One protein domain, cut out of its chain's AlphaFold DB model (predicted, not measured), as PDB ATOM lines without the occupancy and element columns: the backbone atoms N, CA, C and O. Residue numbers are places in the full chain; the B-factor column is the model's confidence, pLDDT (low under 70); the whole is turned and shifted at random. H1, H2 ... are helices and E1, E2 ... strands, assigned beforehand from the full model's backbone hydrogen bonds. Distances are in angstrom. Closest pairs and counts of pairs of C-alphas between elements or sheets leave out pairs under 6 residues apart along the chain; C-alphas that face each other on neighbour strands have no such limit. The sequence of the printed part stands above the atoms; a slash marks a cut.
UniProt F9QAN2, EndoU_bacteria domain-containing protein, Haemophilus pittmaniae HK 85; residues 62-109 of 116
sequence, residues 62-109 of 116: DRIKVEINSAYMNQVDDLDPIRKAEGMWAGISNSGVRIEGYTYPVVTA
ATOM      1  N   ASP A  62     -23.440  31.401 -16.838       97.94
ATOM      2  CA  ASP A  62     -24.828  31.757 -17.129       97.94
ATOM      3  C   ASP A  62     -25.744  31.517 -15.934       97.94
ATOM      4  O   ASP A  62     -26.606  32.351 -15.658       97.94
ATOM      5  N   ARG A  63     -25.509  30.452 -15.155       98.06
ATOM      6  CA  ARG A  63     -26.228  30.258 -13.894       98.06
ATOM      7  C   ARG A  63     -25.962  31.406 -12.923       98.06
ATOM      8  O   ARG A  63     -26.918  31.948 -12.387       98.06
ATOM      9  N   ILE A  64     -24.707  31.835 -12.756       98.12
ATOM     10  CA  ILE A  64     -24.361  32.986 -11.904       98.12
ATOM     11  C   ILE A  64     -25.169  34.230 -12.313       98.12
ATOM     12  O   ILE A  64     -25.768  34.871 -11.455       98.12
ATOM     13  N   LYS A  65     -25.255  34.545 -13.613       97.62
ATOM     14  CA  LYS A  65     -26.045  35.693 -14.104       97.62
ATOM     15  C   LYS A  65     -27.535  35.564 -13.778       97.62
ATOM     16  O   LYS A  65     -28.146  36.540 -13.349       97.62
ATOM     17  N   VAL A  66     -28.114  34.379 -13.985       98.44
ATOM     18  CA  VAL A  66     -29.531  34.110 -13.683       98.44
ATOM     19  C   VAL A  66     -29.811  34.280 -12.190       98.44
ATOM     20  O   VAL A  66     -30.787  34.930 -11.822       98.44
ATOM     21  N   GLU A  67     -28.941  33.749 -11.336       98.50
ATOM     22  CA  GLU A  67     -29.104  33.796  -9.881       98.50
ATOM     23  C   GLU A  67     -28.920  35.228  -9.353       98.50
ATOM     24  O   GLU A  67     -29.750  35.682  -8.567       98.50
ATOM     25  N   ILE A  68     -27.938  35.986  -9.865       98.31
ATOM     26  CA  ILE A  68     -27.778  37.424  -9.576       98.31
ATOM     27  C   ILE A  68     -29.038  38.198  -9.965       98.31
ATOM     28  O   ILE A  68     -29.543  38.982  -9.165       98.31
ATOM     29  N   ASN A  69     -29.573  37.972 -11.169       98.25
ATOM     30  CA  ASN A  69     -30.790  38.648 -11.608       98.25
ATOM     31  C   ASN A  69     -31.985  38.291 -10.711       98.25
ATOM     32  O   ASN A  69     -32.755  39.172 -10.346       98.25
ATOM     33  N   SER A  70     -32.126  37.021 -10.317       98.44
ATOM     34  CA  SER A  70     -33.189  36.616  -9.392       98.44
ATOM     35  C   SER A  70     -33.043  37.275  -8.018       98.44
ATOM     36  O   SER A  70     -34.026  37.794  -7.504       98.44
ATOM     37  N   ALA A  71     -31.827  37.361  -7.470       98.31
ATOM     38  CA  ALA A  71     -31.571  38.045  -6.205       98.31
ATOM     39  C   ALA A  71     -31.885  39.543  -6.295       98.31
ATOM     40  O   ALA A  71     -32.508  40.092  -5.396       98.31
ATOM     41  N   TYR A  72     -31.520  40.198  -7.398       97.31
ATOM     42  CA  TYR A  72     -31.835  41.611  -7.612       97.31
ATOM     43  C   TYR A  72     -33.346  41.885  -7.684       97.31
ATOM     44  O   TYR A  72     -33.799  42.946  -7.255       97.31
ATOM     45  N   MET A  73     -34.131  40.942  -8.216       97.69
ATOM     46  CA  MET A  73     -35.599  41.027  -8.226       97.69
ATOM     47  C   MET A  73     -36.209  40.675  -6.860       97.69
ATOM     48  O   MET A  73     -37.245  41.225  -6.494       97.69
ATOM     49  N   ASN A  74     -35.546  39.806  -6.096       97.38
ATOM     50  CA  ASN A  74     -35.920  39.376  -4.750       97.38
ATOM     51  C   ASN A  74     -35.110  40.137  -3.684       97.38
ATOM     52  O   ASN A  74     -34.492  39.527  -2.801       97.38
ATOM     53  N   GLN A  75     -35.054  41.466  -3.798       96.44
ATOM     54  CA  GLN A  75     -34.324  42.293  -2.842       96.44
ATOM     55  C   GLN A  75     -34.912  42.179  -1.438       96.44
ATOM     56  O   GLN A  75     -36.128  42.115  -1.248       96.44
ATOM     57  N   VAL A  76     -34.019  42.208  -0.459       94.88
ATOM     58  CA  VAL A  76     -34.349  42.272   0.960       94.88
ATOM     59  C   VAL A  76     -33.957  43.645   1.490       94.88
ATOM     60  O   VAL A  76     -32.969  44.237   1.056       94.88
ATOM     61  N   ASP A  77     -34.771  44.184   2.393       88.25
ATOM     62  CA  ASP A  77     -34.593  45.539   2.923       88.25
ATOM     63  C   ASP A  77     -33.951  45.503   4.312       88.25
ATOM     64  O   ASP A  77     -34.534  45.937   5.302       88.25
ATOM     65  N   ASP A  78     -32.763  44.905   4.386       90.75
ATOM     66  CA  ASP A  78     -31.989  44.733   5.621       90.75
ATOM     67  C   ASP A  78     -30.630  45.454   5.595       90.75
ATOM     68  O   ASP A  78     -29.889  45.433   6.580       90.75
ATOM     69  N   LEU A  79     -30.316  46.144   4.494       89.88
ATOM     70  CA  LEU A  79     -29.137  46.996   4.401       89.88
ATOM     71  C   LEU A  79     -29.304  48.273   5.230       89.88
ATOM     72  O   LEU A  79     -30.348  48.926   5.209       89.88
ATOM     73  N   ASP A  80     -28.218  48.684   5.886       90.75
ATOM     74  CA  ASP A  80     -28.140  49.988   6.544       90.75
ATOM     75  C   ASP A  80     -28.429  51.141   5.547       90.75
ATOM     76  O   ASP A  80     -27.952  51.096   4.401       90.75
ATOM     77  N   PRO A  81     -29.171  52.195   5.956       91.62
ATOM     78  CA  PRO A  81     -29.549  53.298   5.074       91.62
ATOM     79  C   PRO A  81     -28.382  53.981   4.353       91.62
ATOM     80  O   PRO A  81     -28.567  54.448   3.229       91.62
ATOM     81  N   ILE A  82     -27.188  54.032   4.958       92.88
ATOM     82  CA  ILE A  82     -25.997  54.624   4.336       92.88
ATOM     83  C   ILE A  82     -25.575  53.779   3.134       92.88
ATOM     84  O   ILE A  82     -25.411  54.311   2.038       92.88
ATOM     85  N   ARG A  83     -25.488  52.453   3.297       91.25
ATOM     86  CA  ARG A  83     -25.099  51.536   2.210       91.25
ATOM     87  C   ARG A  83     -26.106  51.583   1.063       91.25
ATOM     88  O   ARG A  83     -25.721  51.624  -0.104       91.25
ATOM     89  N   LYS A  84     -27.401  51.652   1.385       91.19
ATOM     90  CA  LYS A  84     -28.467  51.810   0.386       91.19
ATOM     91  C   LYS A  84     -28.350  53.139  -0.370       91.19
ATOM     92  O   LYS A  84     -28.481  53.160  -1.592       91.19
ATOM     93  N   ALA A  85     -28.051  54.238   0.329       90.88
ATOM     94  CA  ALA A  85     -27.823  55.549  -0.285       90.88
ATOM     95  C   ALA A  85     -26.576  55.579  -1.192       90.88
ATOM     96  O   ALA A  85     -26.550  56.321  -2.172       90.88
ATOM     97  N   GLU A  86     -25.578  54.736  -0.920       92.00
ATOM     98  CA  GLU A  86     -24.404  54.518  -1.778       92.00
ATOM     99  C   GLU A  86     -24.695  53.626  -3.002       92.00
ATOM    100  O   GLU A  86     -23.793  53.325  -3.784       92.00
ATOM    101  N   GLY A  87     -25.953  53.221  -3.210       92.69
ATOM    102  CA  GLY A  87     -26.385  52.426  -4.360       92.69
ATOM    103  C   GLY A  87     -26.227  50.918  -4.173       92.69
ATOM    104  O   GLY A  87     -26.307  50.177  -5.162       92.69
ATOM    105  N   MET A  88     -25.994  50.460  -2.939       95.69
ATOM    106  CA  MET A  88     -25.898  49.044  -2.605       95.69
ATOM    107  C   MET A  88     -27.280  48.382  -2.530       95.69
ATOM    108  O   MET A  88     -28.255  48.992  -2.091       95.69
ATOM    109  N   TRP A  89     -27.346  47.115  -2.930       96.44
ATOM    110  CA  TRP A  89     -28.519  46.253  -2.816       96.44
ATOM    111  C   TRP A  89     -28.122  44.875  -2.272       96.44
ATOM    112  O   TRP A  89     -26.981  44.437  -2.438       96.44
ATOM    113  N   ALA A  90     -29.073  44.202  -1.627       97.44
ATOM    114  CA  ALA A  90     -28.953  42.823  -1.172       97.44
ATOM    115  C   ALA A  90     -30.226  42.058  -1.541       97.44
ATOM    116  O   ALA A  90     -31.316  42.630  -1.569       97.44
ATOM    117  N   GLY A  91     -30.099  40.773  -1.847       97.81
ATOM    118  CA  GLY A  91     -31.235  39.937  -2.214       97.81
ATOM    119  C   GLY A  91     -30.925  38.452  -2.145       97.81
ATOM    120  O   GLY A  91     -29.763  38.045  -2.074       97.81
ATOM    121  N   ILE A  92     -31.976  37.637  -2.183       98.12
ATOM    122  CA  ILE A  92     -31.869  36.178  -2.099       98.12
ATOM    123  C   ILE A  92     -32.248  35.578  -3.450       98.12
ATOM    124  O   ILE A  92     -33.363  35.739  -3.949       98.12
ATOM    125  N   SER A  93     -31.291  34.897  -4.073       98.25
ATOM    126  CA  SER A  93     -31.518  34.206  -5.343       98.25
ATOM    127  C   SER A  93     -32.519  33.057  -5.188       98.25
ATOM    128  O   SER A  93     -32.727  32.538  -4.092       98.25
ATOM    129  N   ASN A  94     -33.114  32.605  -6.292       97.81
ATOM    130  CA  ASN A  94     -34.092  31.507  -6.265       97.81
ATOM    131  C   ASN A  94     -33.521  30.193  -5.702       97.81
ATOM    132  O   ASN A  94     -34.277  29.336  -5.251       97.81
ATOM    133  N   SER A  95     -32.197  30.023  -5.739       97.12
ATOM    134  CA  SER A  95     -31.501  28.881  -5.142       97.12
ATOM    135  C   SER A  95     -31.107  29.069  -3.670       97.12
ATOM    136  O   SER A  95     -30.497  28.169  -3.097       97.12
ATOM    137  N   GLY A  96     -31.442  30.205  -3.051       97.38
ATOM    138  CA  GLY A  96     -31.156  30.487  -1.641       97.38
ATOM    139  C   GLY A  96     -29.763  31.059  -1.369       97.38
ATOM    140  O   GLY A  96     -29.325  31.086  -0.223       97.38
ATOM    141  N   VAL A  97     -29.033  31.513  -2.396       98.38
ATOM    142  CA  VAL A  97     -27.784  32.267  -2.198       98.38
ATOM    143  C   VAL A  97     -28.102  33.738  -1.973       98.38
ATOM    144  O   VAL A  97     -28.738  34.358  -2.833       98.38
ATOM    145  N   ARG A  98     -27.615  34.299  -0.862       98.25
ATOM    146  CA  ARG A  98     -27.663  35.740  -0.596       98.25
ATOM    147  C   ARG A  98     -26.575  36.449  -1.398       98.25
ATOM    148  O   ARG A  98     -25.399  36.075  -1.341       98.25
ATOM    149  N   ILE A  99     -26.966  37.464  -2.154       98.38
ATOM    150  CA  ILE A  99     -26.100  38.213  -3.063       98.38
ATOM    151  C   ILE A  99     -26.204  39.691  -2.712       98.38
ATOM    152  O   ILE A  99     -27.299  40.218  -2.533       98.38
ATOM    153  N   GLU A 100     -25.051  40.340  -2.641       97.25
ATOM    154  CA  GLU A 100     -24.924  41.786  -2.510       97.25
ATOM    155  C   GLU A 100     -24.373  42.369  -3.806       97.25
ATOM    156  O   GLU A 100     -23.679  41.696  -4.574       97.25
ATOM    157  N   GLY A 101     -24.646  43.644  -4.049       95.94
ATOM    158  CA  GLY A 101     -24.089  44.339  -5.191       95.94
ATOM    159  C   GLY A 101     -24.242  45.843  -5.102       95.94
ATOM    160  O   GLY A 101     -24.894  46.372  -4.209       95.94
ATOM    161  N   TYR A 102     -23.647  46.529  -6.068       95.19
ATOM    162  CA  TYR A 102     -23.782  47.970  -6.242       95.19
ATOM    163  C   TYR A 102     -24.405  48.254  -7.601       95.19
ATOM    164  O   TYR A 102     -24.095  47.579  -8.581       95.19
ATOM    165  N   THR A 103     -25.278  49.254  -7.666       93.00
ATOM    166  CA  THR A 103     -25.784  49.836  -8.923       93.00
ATOM    167  C   THR A 103     -25.006  51.091  -9.332       93.00
ATOM    168  O   THR A 103     -25.050  51.496 -10.492       93.00
ATOM    169  N   TYR A 104     -24.252  51.674  -8.397       88.75
ATOM    170  CA  TYR A 104     -23.405  52.851  -8.562       88.75
ATOM    171  C   TYR A 104     -22.217  52.765  -7.579       88.75
ATOM    172  O   TYR A 104     -22.390  52.196  -6.504       88.75
ATOM    173  N   PRO A 105     -21.017  53.294  -7.895       86.12
ATOM    174  CA  PRO A 105     -20.591  53.868  -9.177       86.12
ATOM    175  C   PRO A 105     -20.260  52.819 -10.245       86.12
ATOM    176  O   PRO A 105     -20.211  53.145 -11.428       86.12
ATOM    177  N   VAL A 106     -20.046  51.563  -9.848       87.88
ATOM    178  CA  VAL A 106     -19.775  50.445 -10.760       87.88
ATOM    179  C   VAL A 106     -20.751  49.325 -10.452       87.88
ATOM    180  O   VAL A 106     -20.862  48.894  -9.303       87.88
ATOM    181  N   VAL A 107     -21.440  48.841 -11.487       91.62
ATOM    182  CA  VAL A 107     -22.378  47.729 -11.340       91.62
ATOM    183  C   VAL A 107     -21.608  46.459 -10.996       91.62
ATOM    184  O   VAL A 107     -20.770  46.000 -11.773       91.62
ATOM    185  N   THR A 108     -21.878  45.897  -9.822       94.19
ATOM    186  CA  THR A 108     -21.208  44.696  -9.308       94.19
ATOM    187  C   THR A 108     -22.198  43.796  -8.582       94.19
ATOM    188  O   THR A 108     -23.249  44.256  -8.139       94.19
ATOM    189  N   ALA A 109     -21.858  42.513  -8.466       96.56
ATOM    190  CA  ALA A 109     -22.590  41.547  -7.656       96.56
ATOM    191  C   ALA A 109     -21.639  40.454  -7.149       96.56
ATOM    192  O   ALA A 109     -20.775  39.982  -7.898       96.56
TER     193      ALA A 109
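AT A GLANCE: This is residues 62 to 109 of the 116 residues of the protein "EndoU_bacteria domain-containing protein" of Haemophilus pittmaniae HK 85 (UniProt F9QAN2). Helix H1 packs with residues 67 to 73 on a hairpin of two strands, E1 and E2. At one end the short helix H2 leads into E1, and the last residues fold back to pair with E2. The printed part has 48 residues, with two helices and two strands in the order H1, H2, E1, E2; the sheet, E1 - E2, is antiparallel and the class is mixed. It is compact, with a radius of gyration of the C-alphas of 10.3 A and spans of 30 by 21 by 12 A.

HOW THE PARTS SIT: Start at H1, residues 62 to 73: its closest C-alpha to E1, residues 88 to 92, is Ala 71, 4.4 A from that of Gly 91. H2, residues 81 to 85, is apart from H1. E1 and E2, residues 98 to 102, form an antiparallel hairpin at 159 degrees; look for N 89 and O 101, 2.9 A apart, within hydrogen-bond range. In H1 and H2 every O i to N i+4 pair is within range.

IN THESE COORDINATES: Find C-alpha 62 at (-24.828, 31.757, -17.129); H1 runs 16.8 A from there. H2 measures 6.1 A, E1 14.2 A. E2 runs 14.0 A to C-alpha 102 at (-23.782, 47.970, -6.242).

THE WHOLE: The C-alphas farthest apart, Asp 62 and Ile 82, are 31.4 A apart. The printed part has no cut, no link is long, and no printed residue is under 70 in pLDDT.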